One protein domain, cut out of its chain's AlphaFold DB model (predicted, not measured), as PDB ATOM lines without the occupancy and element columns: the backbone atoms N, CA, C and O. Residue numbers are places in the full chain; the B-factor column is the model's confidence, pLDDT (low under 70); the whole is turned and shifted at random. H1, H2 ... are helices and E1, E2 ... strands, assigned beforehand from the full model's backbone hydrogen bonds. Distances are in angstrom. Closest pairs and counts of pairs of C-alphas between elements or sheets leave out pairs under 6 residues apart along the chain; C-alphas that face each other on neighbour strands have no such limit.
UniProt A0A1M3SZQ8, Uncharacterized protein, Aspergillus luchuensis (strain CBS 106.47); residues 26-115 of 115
ATOM      1  N   GLY A  26     128.290 103.357  95.864       89.81
ATOM      2  CA  GLY A  26     129.343 103.676  94.907       89.81
ATOM      3  C   GLY A  26     128.934 103.451  93.453       89.81
ATOM      4  O   GLY A  26     129.804 103.435  92.580       89.81
ATOM      5  N   ASN A  27     127.651 103.223  93.156       91.12
ATOM      6  CA  ASN A  27     127.200 103.077  91.773       91.12
ATOM      7  C   ASN A  27     127.162 104.447  91.109       91.12
ATOM      8  O   ASN A  27     126.615 105.398  91.668       91.12
ATOM      9  N   LYS A  28     127.715 104.539  89.902       93.56
ATOM     10  CA  LYS A  28     127.864 105.803  89.177       93.56
ATOM     11  C   LYS A  28     126.929 105.827  87.991       93.56
ATOM     12  O   LYS A  28     126.965 104.909  87.175       93.56
ATOM     13  N   SER A  29     126.134 106.883  87.879       92.31
ATOM     14  CA  SER A  29     125.364 107.153  86.668       92.31
ATOM     15  C   SER A  29     126.091 108.181  85.821       92.31
ATOM     16  O   SER A  29     126.669 109.141  86.342       92.31
ATOM     17  N   TYR A  30     126.039 107.993  84.509       91.50
ATOM     18  CA  TYR A  30     126.716 108.850  83.545       91.50
ATOM     19  C   TYR A  30     125.711 109.536  82.629       91.50
ATOM     20  O   TYR A  30     124.666 108.980  82.291       91.50
ATOM     21  N   GLY A  31     126.054 110.750  82.219       89.88
ATOM     22  CA  GLY A  31     125.227 111.591  81.368       89.88
ATOM     23  C   GLY A  31     126.058 112.544  80.517       89.88
ATOM     24  O   GLY A  31     127.289 112.467  80.465       89.88
ATOM     25  N   GLY A  32     125.359 113.465  79.859       89.12
ATOM     26  CA  GLY A  32     125.941 114.495  79.001       89.12
ATOM     27  C   GLY A  32     125.471 114.383  77.552       89.12
ATOM     28  O   GLY A  32     125.063 113.312  77.102       89.12
ATOM     29  N   GLN A  33     125.536 115.499  76.824       87.62
ATOM     30  CA  GLN A  33     124.985 115.599  75.470       87.62
ATOM     31  C   GLN A  33     125.614 114.587  74.508       87.62
ATOM     32  O   GLN A  33     124.891 113.866  73.834       87.62
ATOM     33  N   LEU A  34     126.944 114.448  74.508       87.94
ATOM     34  CA  LEU A  34     127.604 113.498  73.610       87.94
ATOM     35  C   LEU A  34     127.208 112.044  73.900       87.94
ATOM     36  O   LEU A  34     127.066 111.246  72.974       87.94
ATOM     37  N   LEU A  35     127.045 111.684  75.178       89.56
ATOM     38  CA  LEU A  35     126.548 110.358  75.536       89.56
ATOM     39  C   LEU A  35     125.120 110.183  75.017       89.56
ATOM     40  O   LEU A  35     124.837 109.170  74.388       89.56
ATOM     41  N   ALA A  36     124.251 111.176  75.218       89.94
ATOM     42  CA  ALA A  36     122.884 111.141  74.713       89.94
ATOM     43  C   ALA A  36     122.834 110.957  73.189       89.94
ATOM     44  O   ALA A  36     122.075 110.114  72.714       89.94
ATOM     45  N   ASP A  37     123.686 111.658  72.439       90.75
ATOM     46  CA  ASP A  37     123.773 111.531  70.982       90.75
ATOM     47  C   ASP A  37     124.218 110.115  70.577       90.75
ATOM     48  O   ASP A  37     123.585 109.473  69.738       90.75
ATOM     49  N   ARG A  38     125.262 109.569  71.218       90.81
ATOM     50  CA  ARG A  38     125.738 108.196  70.955       90.81
ATOM     51  C   ARG A  38     124.679 107.143  71.275       90.81
ATOM     52  O   ARG A  38     124.485 106.221  70.486       90.81
ATOM     53  N   ILE A  39     123.979 107.288  72.401       91.50
ATOM     54  CA  ILE A  39     122.890 106.388  72.785       91.50
ATOM     55  C   ILE A  39     121.723 106.494  71.801       91.50
ATOM     56  O   ILE A  39     121.160 105.472  71.425       91.50
ATOM     57  N   TYR A  40     121.391 107.695  71.329       90.38
ATOM     58  CA  TYR A  40     120.366 107.884  70.305       90.38
ATOM     59  C   TYR A  40     120.724 107.184  68.986       90.38
ATOM     60  O   TYR A  40     119.875 106.540  68.376       90.38
ATOM     61  N   HIS A  41     121.982 107.251  68.546       91.12
ATOM     62  CA  HIS A  41     122.424 106.477  67.384       91.12
ATOM     63  C   HIS A  41     122.295 104.969  67.625       91.12
ATOM     64  O   HIS A  41     121.735 104.264  66.786       91.12
ATOM     65  N   LEU A  42     122.735 104.492  68.793       90.81
ATOM     66  CA  LEU A  42     122.646 103.085  69.174       90.81
ATOM     67  C   LEU A  42     121.197 102.570  69.175       90.81
ATOM     68  O   LEU A  42     120.932 101.508  68.616       90.81
ATOM     69  N   THR A  43     120.238 103.311  69.738       90.62
ATOM     70  CA  THR A  43     118.831 102.869  69.769       90.62
ATOM     71  C   THR A  43     118.223 102.730  68.377       90.62
ATOM     72  O   THR A  43     117.397 101.837  68.166       90.62
ATOM     73  N   ARG A  44     118.640 103.566  67.414       90.19
ATOM     74  CA  ARG A  44     118.213 103.431  66.014       90.19
ATOM     75  C   ARG A  44     118.778 102.177  65.358       90.19
ATOM     76  O   ARG A  44     118.025 101.472  64.689       90.19
ATOM     77  N   GLU A  45     120.051 101.868  65.596       90.25
ATOM     78  CA  GLU A  45     120.684 100.639  65.093       90.25
ATOM     79  C   GLU A  45     120.054  99.379  65.709       90.25
ATOM     80  O   GLU A  45     119.788  98.407  65.005       90.25
ATOM     81  N   MET A  46     119.713  99.421  67.002       89.12
ATOM     82  CA  MET A  46     119.035  98.321  67.703       89.12
ATOM     83  C   MET A  46     117.564  98.138  67.289       89.12
ATOM     84  O   MET A  46     116.961  97.118  67.618       89.12
ATOM     85  N   LYS A  47     116.958  99.116  66.601       89.38
ATOM     86  CA  LYS A  47     115.553  99.096  66.143       89.38
ATOM     87  C   LYS A  47     114.523  98.824  67.255       89.38
ATOM     88  O   LYS A  47     113.460  98.271  66.988       89.38
ATOM     89  N   ILE A  48     114.795  99.253  68.490       85.19
ATOM     90  CA  ILE A  48     113.890  99.034  69.640       85.19
ATOM     91  C   ILE A  48     112.652  99.954  69.644       85.19
ATOM     92  O   ILE A  48     111.739  99.768  70.450       85.19
ATOM     93  N   GLY A  49     112.591 100.927  68.730       85.81
ATOM     94  CA  GLY A  49     111.470 101.854  68.572       85.81
ATOM     95  C   GLY A  49     111.494 103.034  69.550       85.81
ATOM     96  O   GLY A  49     112.493 103.311  70.208       85.81
ATOM     97  N   GLU A  50     110.377 103.755  69.627       87.50
ATOM     98  CA  GLU A  50     110.208 104.929  70.495       87.50
ATOM     99  C   GLU A  50     109.659 104.552  71.874       87.50
ATOM    100  O   GLU A  50     109.112 103.467  72.047       87.50
ATOM    101  N   GLY A  51     109.734 105.464  72.848       89.00
ATOM    102  CA  GLY A  51     109.150 105.267  74.183       89.00
ATOM    103  C   GLY A  51     110.067 104.546  75.172       89.00
ATOM    104  O   GLY A  51     109.586 103.948  76.131       89.00
ATOM    105  N   TRP A  52     111.376 104.604  74.945       91.12
ATOM    106  CA  TRP A  52     112.398 104.084  75.849       91.12
ATOM    107  C   TRP A  52     113.159 105.234  76.496       91.12
ATOM    108  O   TRP A  52     113.437 106.246  75.851       91.12
ATOM    109  N   VAL A  53     113.511 105.070  77.766       92.19
ATOM    110  CA  VAL A  53     114.484 105.924  78.453       92.19
ATOM    111  C   VAL A  53     115.697 105.086  78.817       92.19
ATOM    112  O   VAL A  53     115.575 103.873  78.991       92.19
ATOM    113  N   TYR A  54     116.863 105.718  78.906       92.50
ATOM    114  CA  TYR A  54     118.112 105.023  79.186       92.50
ATOM    115  C   TYR A  54     118.753 105.523  80.477       92.50
ATOM    116  O   TYR A  54     118.606 106.689  80.842       92.50
ATOM    117  N   ASN A  55     119.514 104.644  81.120       92.88
ATOM    118  CA  ASN A  55     120.469 104.985  82.166       92.88
ATOM    119  C   ASN A  55     121.787 104.262  81.884       92.88
ATOM    120  O   ASN A  55     121.798 103.040  81.751       92.88
ATOM    121  N   LEU A  56     122.895 105.000  81.805       93.75
ATOM    122  CA  LEU A  56     124.230 104.402  81.801       93.75
ATOM    123  C   LEU A  56     124.722 104.318  83.243       93.75
ATOM    124  O   LEU A  56     124.951 105.354  83.871       93.75
ATOM    125  N   VAL A  57     124.888 103.098  83.749       92.56
ATOM    126  CA  VAL A  57     125.246 102.851  85.147       92.56
ATOM    127  C   VAL A  57     126.477 101.958  85.229       92.56
ATOM    128  O   VAL A  57     126.569 100.939  84.547       92.56
ATOM    129  N   HIS A  58     127.413 102.345  86.092       92.81
ATOM    130  CA  HIS A  58     128.473 101.478  86.586       92.81
ATOM    131  C   HIS A  58     128.106 100.974  87.980       92.81
ATOM    132  O   HIS A  58     127.911 101.772  88.902       92.81
ATOM    133  N   PHE A  59     128.027  99.658  88.125       91.50
ATOM    134  CA  PHE A  59     127.692  98.965  89.356       91.50
ATOM    135  C   PHE A  59     128.966  98.613  90.118       91.50
ATOM    136  O   PHE A  59     129.733  97.753  89.694       91.50
ATOM    137  N   SER A  60     129.182  99.240  91.273       91.25
ATOM    138  CA  SER A  60     130.347  98.950  92.125       91.25
ATOM    139  C   SER A  60     130.195  97.637  92.898       91.25
ATOM    140  O   SER A  60     131.176  97.036  93.329       91.25
ATOM    141  N   LYS A  61     128.956  97.169  93.077       91.00
ATOM    142  CA  LYS A  61     128.609  95.926  93.775       91.00
ATOM    143  C   LYS A  61     127.560  95.156  92.985       91.00
ATOM    144  O   LYS A  61     126.937  95.703  92.081       91.00
ATOM    145  N   VAL A  62     127.358  93.892  93.356       90.00
ATOM    146  CA  VAL A  62     126.259  93.088  92.816       90.00
ATOM    147  C   VAL A  62     124.934  93.763  93.166       90.00
ATOM    148  O   VAL A  62     124.693  94.052  94.339       90.00
ATOM    149  N   LYS A  63     124.094  94.036  92.165       91.00
ATOM    150  CA  LYS A  63     122.843  94.783  92.355       91.00
ATOM    151  C   LYS A  63     121.765  94.306  91.397       91.00
ATOM    152  O   LYS A  63     122.050  93.977  90.249       91.00
ATOM    153  N   GLN A  64     120.530  94.289  91.879       91.94
ATOM    154  CA  GLN A  64     119.365  94.005  91.057       91.94
ATOM    155  C   GLN A  64     118.970  95.246  90.254       91.94
ATOM    156  O   GLN A  64     118.883  96.350  90.802       91.94
ATOM    157  N   VAL A  65     118.738  95.070  88.956       90.94
ATOM    158  CA  VAL A  65     118.220  96.134  88.096       90.94
ATOM    159  C   VAL A  65     116.702  96.068  88.109       90.94
ATOM    160  O   VAL A  65     116.108  95.057  87.746       90.94
ATOM    161  N   ARG A  66     116.082  97.167  88.531       90.69
ATOM    162  CA  ARG A  66     114.629  97.285  88.652       90.69
ATOM    163  C   ARG A  66     113.959  97.292  87.280       90.69
ATOM    164  O   ARG A  66     114.327  98.109  86.436       90.69
ATOM    165  N   ASN A  67     112.949  96.447  87.091       91.50
ATOM    166  CA  ASN A  67     112.220  96.292  85.829       91.50
ATOM    167  C   ASN A  67     110.703  96.230  86.066       91.50
ATOM    168  O   ASN A  67     110.042  95.273  85.677       91.50
ATOM    169  N   ASP A  68     110.135  97.272  86.682       89.62
ATOM    170  CA  ASP A  68     108.714  97.307  87.085       89.62
ATOM    171  C   ASP A  68     107.713  97.002  85.959       89.62
ATOM    172  O   ASP A  68     106.567  96.647  86.221       89.62
ATOM    173  N   LYS A  69     108.109  97.233  84.704       91.19
ATOM    174  CA  LYS A  69     107.257  97.055  83.523       91.19
ATOM    175  C   LYS A  69     107.537  95.776  82.758       91.19
ATOM    176  O   LYS A  69     106.938  95.595  81.702       91.19
ATOM    177  N   GLU A  70     108.458  94.946  83.241       92.56
ATOM    178  CA  GLU A  70     108.859  93.703  82.579       92.56
ATOM    179  C   GLU A  70     109.326  93.945  81.127       92.56
ATOM    180  O   GLU A  70     109.121  93.134  80.224       92.56
ATOM    181  N   GLN A  71     109.931  95.113  80.884       93.56
ATOM    182  CA  GLN A  71     110.353  95.585  79.569       93.56
ATOM    183  C   GLN A  71     111.665  96.352  79.703       93.56
ATOM    184  O   GLN A  71     111.679  97.576  79.898       93.56
ATOM    185  N   MET A  72     112.771  95.620  79.568       94.56
ATOM    186  CA  MET A  72     114.118  96.164  79.679       94.56
ATOM    187  C   MET A  72     115.044  95.606  78.603       94.56
ATOM    188  O   MET A  72     114.994  94.420  78.286       94.56
ATOM    189  N   TYR A  73     115.934  96.457  78.091       94.12
ATOM    190  CA  TYR A  73     117.128  96.007  77.381       94.12
ATOM    191  C   TYR A  73     118.380  96.338  78.182       94.12
ATOM    192  O   TYR A  73     118.515  97.446  78.705       94.12
ATOM    193  N   LEU A  74     119.309  95.388  78.230       93.06
ATOM    194  CA  LEU A  74     120.638  95.577  78.799       93.06
ATOM    195  C   LEU A  74     121.670  95.555  77.676       93.06
ATOM    196  O   LEU A  74     121.692  94.614  76.887       93.06
ATOM    197  N   VAL A  75     122.517  96.585  77.615       93.12
ATOM    198  CA  VAL A  75     123.663  96.652  76.695       93.12
ATOM    199  C   VAL A  75     124.956  96.674  77.512       93.12
ATOM    200  O   VAL A  75     125.268  97.700  78.130       93.12
ATOM    201  N   PRO A  76     125.694  95.557  77.570       91.81
ATOM    202  CA  PRO A  76     126.941  95.442  78.315       91.81
ATOM    203  C   PRO A  76     128.040  96.248  77.621       91.81
ATOM    204  O   PRO A  76     128.267  96.094  76.421       91.81
ATOM    205  N   LEU A  77     128.730  97.102  78.379       88.62
ATOM    206  CA  LEU A  77     129.872  97.893  77.898       88.62
ATOM    207  C   LEU A  77     131.216  97.394  78.452       88.62
ATOM    208  O   LEU A  77     132.226  98.082  78.325       88.62
ATOM    209  N   SER A  78     131.227  96.247  79.132       79.69
ATOM    210  CA  SER A  78     132.456  95.580  79.556       79.69
ATOM    211  C   SER A  78     132.325  94.061  79.436       79.69
ATOM    212  O   SER A  78     131.299  93.483  79.787       79.69
ATOM    213  N   GLY A  79     133.381  93.399  78.962       68.38
ATOM    214  CA  GLY A  79     133.382  91.966  78.642       68.38
ATOM    215  C   GLY A  79     133.300  90.959  79.801       68.38
ATOM    216  O   GLY A  79     133.481  89.773  79.563       68.38
ATOM    217  N   ASN A  80     133.038  91.378  81.045       73.31
ATOM    218  CA  ASN A  80     133.017  90.486  82.222       73.31
ATOM    219  C   ASN A  80     131.720  90.582  83.042       73.31
ATOM    220  O   ASN A  80     131.703  90.286  84.238       73.31
ATOM    221  N   ILE A  81     130.634  91.035  82.420       81.38
ATOM    222  CA  ILE A  81     129.349  91.184  83.100       81.38
ATOM    223  C   ILE A  81     128.638  89.837  83.098       81.38
ATOM    224  O   ILE A  81     128.545  89.176  82.070       81.38
ATOM    225  N   THR A  82     128.124  89.420  84.250       82.00
ATOM    226  CA  THR A  82     127.298  88.213  84.354       82.00
ATOM    227  C   THR A  82     125.962  88.534  85.006       82.00
ATOM    228  O   THR A  82     125.892  89.380  85.901       82.00
ATOM    229  N   ILE A  83     124.908  87.847  84.555       79.56
ATOM    230  CA  ILE A  83     123.621  87.760  85.249       79.56
ATOM    231  C   ILE A  83     123.627  86.462  86.059       79.56
ATOM    232  O   ILE A  83     123.605  85.374  85.468       79.56
ATOM    233  N   PRO A  84     123.692  86.523  87.399       72.75
ATOM    234  CA  PRO A  84     123.604  85.341  88.236       72.75
ATOM    235  C   PRO A  84     122.229  84.654  88.118       72.75
ATOM    236  O   PRO A  84     121.210  85.339  88.199       72.75
ATOM    237  N   PRO A  85     122.180  83.312  87.997       60.41
ATOM    238  CA  PRO A  85     123.316  82.402  87.879       60.41
ATOM    239  C   PRO A  85     123.830  82.273  86.427       60.41
ATOM    240  O   PRO A  85     123.208  81.645  85.574       60.41
ATOM    241  N   GLY A  86     125.039  82.792  86.189       63.38
ATOM    242  CA  GLY A  86     125.982  82.255  85.206       63.38
ATOM    243  C   GLY A  86     125.831  82.643  83.736       63.38
ATOM    244  O   GLY A  86     126.620  82.136  82.944       63.38
ATOM    245  N   ARG A  87     124.897  83.515  83.327       74.38
ATOM    246  CA  ARG A  87     124.871  83.956  81.919       74.38
ATOM    247  C   ARG A  87     125.780  85.166  81.713       74.38
ATOM    248  O   ARG A  87     125.478  86.223  82.271       74.38
ATOM    249  N   PRO A  88     126.879  85.042  80.946       81.44
ATOM    250  CA  PRO A  88     127.656  86.200  80.555       81.44
ATOM    251  C   PRO A  88     126.810  87.102  79.662       81.44
ATOM    252  O   PRO A  88     126.022  86.650  78.832       81.44
ATOM    253  N   LEU A  89     126.982  88.391  79.883       82.62
ATOM    254  CA  LEU A  89     126.445  89.462  79.083       82.62
ATOM    255  C   LEU A  89     127.571  89.909  78.152       82.62
ATOM    256  O   LEU A  89     128.538  90.530  78.590       82.62
ATOM    257  N   GLU A  90     127.469  89.512  76.886       83.50
ATOM    258  CA  GLU A  90     128.509  89.762  75.893       83.50
ATOM    259  C   GLU A  90     128.556  91.249  75.521       83.50
ATOM    260  O   GLU A  90     127.534  91.872  75.219       83.50
ATOM    261  N   GLU A  91     129.754  91.827  75.575       82.12
ATOM    262  CA  GLU A  91     129.978  93.218  75.191       82.12
ATOM    263  C   GLU A  91     129.625  93.430  73.716       82.12
ATOM    264  O   GLU A  91     129.950  92.614  72.857       82.12
ATOM    265  N   GLY A  92     128.937  94.533  73.421       78.56
ATOM    266  CA  GLY A  92     128.491  94.848  72.062       78.56
ATOM    267  C   GLY A  92     127.191  94.156  71.636       78.56
ATOM    268  O   GLY A  92     126.654  94.486  70.579       78.56
ATOM    269  N   PHE A  93     126.638  93.267  72.464       86.19
ATOM    270  CA  PHE A  93     125.303  92.701  72.276       86.19
ATOM    271  C   PHE A  93     124.278  93.397  73.169       86.19
ATOM    272  O   PHE A  93     124.607  94.196  74.043       86.19
ATOM    273  N   TYR A  94     123.002  93.097  72.947       90.06
ATOM    274  CA  TYR A  94     121.927  93.525  73.828       90.06
ATOM    275  C   TYR A  94     120.986  92.362  74.118       90.06
ATOM    276  O   TYR A  94     120.705  91.539  73.246       90.06
ATOM    277  N   THR A  95     120.484  92.299  75.347       90.50
ATOM    278  CA  THR A  95     119.541  91.266  75.786       90.50
ATOM    279  C   THR A  95     118.239  91.897  76.243       90.50
ATOM    280  O   THR A  95     118.235  92.966  76.856       90.50
ATOM    281  N   TYR A  96     117.124  91.240  75.927       91.75
ATOM    282  CA  TYR A  96     115.800  91.633  76.395       91.75
ATOM    283  C   TYR A  96     115.447  90.878  77.675       91.75
ATOM    284  O   TYR A  96     115.602  89.657  77.734       91.75
ATOM    285  N   HIS A  97     114.954  91.607  78.671       91.44
ATOM    286  CA  HIS A  97     114.602  91.095  79.986       91.44
ATOM    287  C   HIS A  97     113.172  91.483  80.352       91.44
ATOM    288  O   HIS A  97     112.790  92.656  80.294       91.44
ATOM    289  N   THR A  98     112.401  90.480  80.768       93.19
ATOM    290  CA  THR A  98     111.082  90.647  81.395       93.19
ATOM    291  C   THR A  98     111.146  90.496  82.912       93.19
ATOM    292  O   THR A  98     110.151  90.680  83.594       93.19
ATOM    293  N   ASP A  99     112.313  90.143  83.443       91.44
ATOM    294  CA  ASP A  99     112.594  89.953  84.857       91.44
ATOM    295  C   ASP A  99     113.430  91.109  85.426       91.44
ATOM    296  O   ASP A  99     113.767  92.066  84.723       91.44
ATOM    297  N   GLU A 100     113.763  91.018  86.713       92.69
ATOM    298  CA  GLU A 100     114.666  91.936  87.409       92.69
ATOM    299  C   GLU A 100     116.036  91.271  87.620       92.69
ATOM    300  O   GLU A 100     116.270  90.658  88.674       92.69
ATOM    301  N   PRO A 101     116.948  91.340  86.631       91.00
ATOM    302  CA  PRO A 101     118.205  90.615  86.685       91.00
ATOM    303  C   PRO A 101     119.155  91.214  87.723       91.00
ATOM    304  O   PRO A 101     119.276  92.432  87.887       91.00
ATOM    305  N   TRP A 102     119.896  90.336  88.391       91.81
ATOM    306  CA  TRP A 102     121.064  90.721  89.171       91.81
ATOM    307  C   TRP A 102     122.244  90.944  88.228       91.81
ATOM    308  O   TRP A 102     122.491  90.125  87.351       91.81
ATOM    309  N   LEU A 103     122.987  92.031  88.406       90.25
ATOM    310  CA  LEU A 103     124.232  92.285  87.686       90.25
ATOM    311  C   LEU A 103     125.424  92.093  88.607       90.25
ATOM    312  O   LEU A 103     125.379  92.469  89.779       90.25
ATOM    313  N   SER A 104     126.497  91.513  88.072       89.50
ATOM    314  CA  SER A 104     127.768  91.368  88.775       89.50
ATOM    315  C   SER A 104     128.390  92.721  89.146       89.50
ATOM    316  O   SER A 104     128.143  93.741  88.507       89.50
ATOM    317  N   ALA A 105     129.252  92.727  90.165       88.94
ATOM    318  CA  ALA A 105     130.056  93.903  90.487       88.94
ATOM    319  C   ALA A 105     130.979  94.297  89.317       88.94
ATOM    320  O   ALA A 105     131.372  93.452  88.510       88.94
ATOM    321  N   ASN A 106     131.348  95.576  89.260       89.12
ATOM    322  CA  ASN A 106     132.124  96.220  88.195       89.12
ATOM    323  C   ASN A 106     131.463  96.183  86.806       89.12
ATOM    324  O   ASN A 106     132.127  96.409  85.791       89.12
ATOM    325  N   ALA A 107     130.158  95.916  86.747       89.94
ATOM    326  CA  ALA A 107     129.403  95.941  85.507       89.94
ATOM    327  C   ALA A 107     129.136  97.379  85.059       89.94
ATOM    328  O   ALA A 107     128.645  98.190  85.838       89.94
ATOM    329  N   THR A 108     129.406  97.687  83.792       92.06
ATOM    330  CA  THR A 108     128.973  98.938  83.160       92.06
ATOM    331  C   THR A 108     127.955  98.603  82.083       92.06
ATOM    332  O   THR A 108     128.283  97.919  81.116       92.06
ATOM    333  N   VAL A 109     126.714  99.057  82.255       92.75
ATOM    334  CA  VAL A 109     125.592  98.666  81.392       92.75
ATOM    335  C   VAL A 109     124.764  99.887  81.021       92.75
ATOM    336  O   VAL A 109     124.498 100.748  81.864       92.75
ATOM    337  N   ILE A 110     124.324  99.949  79.764       94.19
ATOM    338  CA  ILE A 110     123.217 100.822  79.371       94.19
ATOM    339  C   ILE A 110     121.926 100.054  79.628       94.19
ATOM    340  O   ILE A 110     121.697  98.993  79.046       94.19
ATOM    341  N   VAL A 111     121.087 100.602  80.493       94.38
ATOM    342  CA  VAL A 111     119.774 100.053  80.814       94.38
ATOM    343  C   VAL A 111     118.728 100.864  80.068       94.38
ATOM    344  O   VAL A 111     118.541 102.041  80.376       94.38
ATOM    345  N   PHE A 112     118.034 100.251  79.112       95.06
ATOM    346  CA  PHE A 112     116.837 100.832  78.509       95.06
ATOM    347  C   PHE A 112     115.597 100.288  79.205       95.06
ATOM    348  O   PHE A 112     115.434  99.076  79.295       95.06
ATOM    349  N   ILE A 113     114.706 101.171  79.644       93.12
ATOM    350  CA  ILE A 113     113.420 100.815  80.257       93.12
ATOM    351  C   ILE A 113     112.274 101.506  79.525       93.12
ATOM    352  O   ILE A 113     112.425 102.618  79.003       93.12
ATOM    353  N   ARG A 114     111.113 100.848  79.484       90.56
ATOM    354  CA  ARG A 114     109.918 101.414  78.854       90.56
ATOM    355  C   ARG A 114     109.391 102.622  79.641       90.56
ATOM    356  O   ARG A 114     109.151 102.532  80.848       90.56
ATOM    357  N   ARG A 115     109.171 103.743  78.947       83.50
ATOM    358  CA  ARG A 115     108.557 104.949  79.523       83.50
ATOM    359  C   ARG A 115     107.118 104.725  79.953       83.50
ATOM    360  O   ARG A 115     106.435 103.833  79.405       83.50
TER     361      ARG A 115
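What this domain is: This is residues 26 to 115 of the 115 residues of an uncharacterized protein of Aspergillus luchuensis (strain CBS 106.47) (UniProt A0A1M3SZQ8). A strongly twisted wall of five antiparallel strands has one helix, H1, running across one of its faces, while the links at residues 60 to 71 and 98 to 106 pass on the side away from the helix. A small hairpin, E4 and E5, sits at one end of the strands E3 and E7, and the inner strand E7 runs through the middle of the whole. The printed part has 90 residues with one named helix and seven named strands, along the chain E1, H1, E2, E3, E4, E5, E6, E7; the large sheet has the order E1, E2, E7, E3, E6, and E4 and E5 make a second antiparallel sheet. The class is mixed, helices and strands. The whole is compact, with a radius of gyration of the C-alphas of 12.3 A, and its outline is rounded, spanning 31 by 25 by 21 A.

How they stand to each other: Start at E1, residues 28 to 31, an edge strand. Its neighbour is E2, residues 52 to 59, antiparallel to it at 139 degrees; look for N 30 and O 56, 2.9 A apart and within hydrogen-bond range. Between the two in the chain comes H1, residues 33 to 46, which is on the large sheet at a height over the sheet of 9.9 A. It lies over E2 and only just over E7, residues 107 to 114, with 3 of its C-alphas falling on that strand. On the local plane the lines of H1 and E2 stand at 64 degrees, and the helix runs across the strands. H1 and E2 are near each other, with 10 pairs of C-alphas within 10 A. In H1 every O i to N i+4 pair is within hydrogen-bond range. E2 and E7 are antiparallel at 159 degrees, with N 55 and O 111 2.9 A apart, within hydrogen-bond range. On the other side of E7 comes E3, residues 72 to 76, antiparallel to it at 156 degrees, with N 73 and O 112 at 2.9 A. The edge strand E6, residues 95 to 97, is antiparallel to E3 at 146 degrees, with N 97 and O 72 at 2.8 A. Turn to the hairpin of E4, residues 81 to 83, and E5, residues 87 to 89, where N 89 and O 81 are 2.8 A apart. The closest C-alphas of E4 and E7 are those of Ile 81 and Ala 107, 5.3 A apart, and those of E3 and E5 are Pro 76 and Leu 89, 6.0 A apart. H1 is apart from E4 and E5.

Where its parts are: Find C-alpha 28 at (127.864, 105.803, 89.177), where E1 begins; it is 10.1 A long from first to last C-alpha. H1 starts at C-alpha 33, (124.985, 115.599, 75.470), and runs 19.9 A to Met 46. E2 then covers 21.0 A, E3 12.9 A, E4 7.0 A, E5 6.4 A and E6 6.5 A. E7 covers 21.3 A and ends at C-alpha 114, (109.918, 101.414, 78.854).

The domain as a whole: The two C-alphas farthest apart are those of Gln 33 and Pro 85, 35.5 A. The printed part has no cut and ends at residue 115, the chain's last. The one long link is E2 to E3, 12 residues; in it residues 63 to 64 form a short antiparallel pairing with residues 102 to 103. The mean pLDDT of the printed part is 88.5; look for values under 70 at residue 79 and residues 85 to 86.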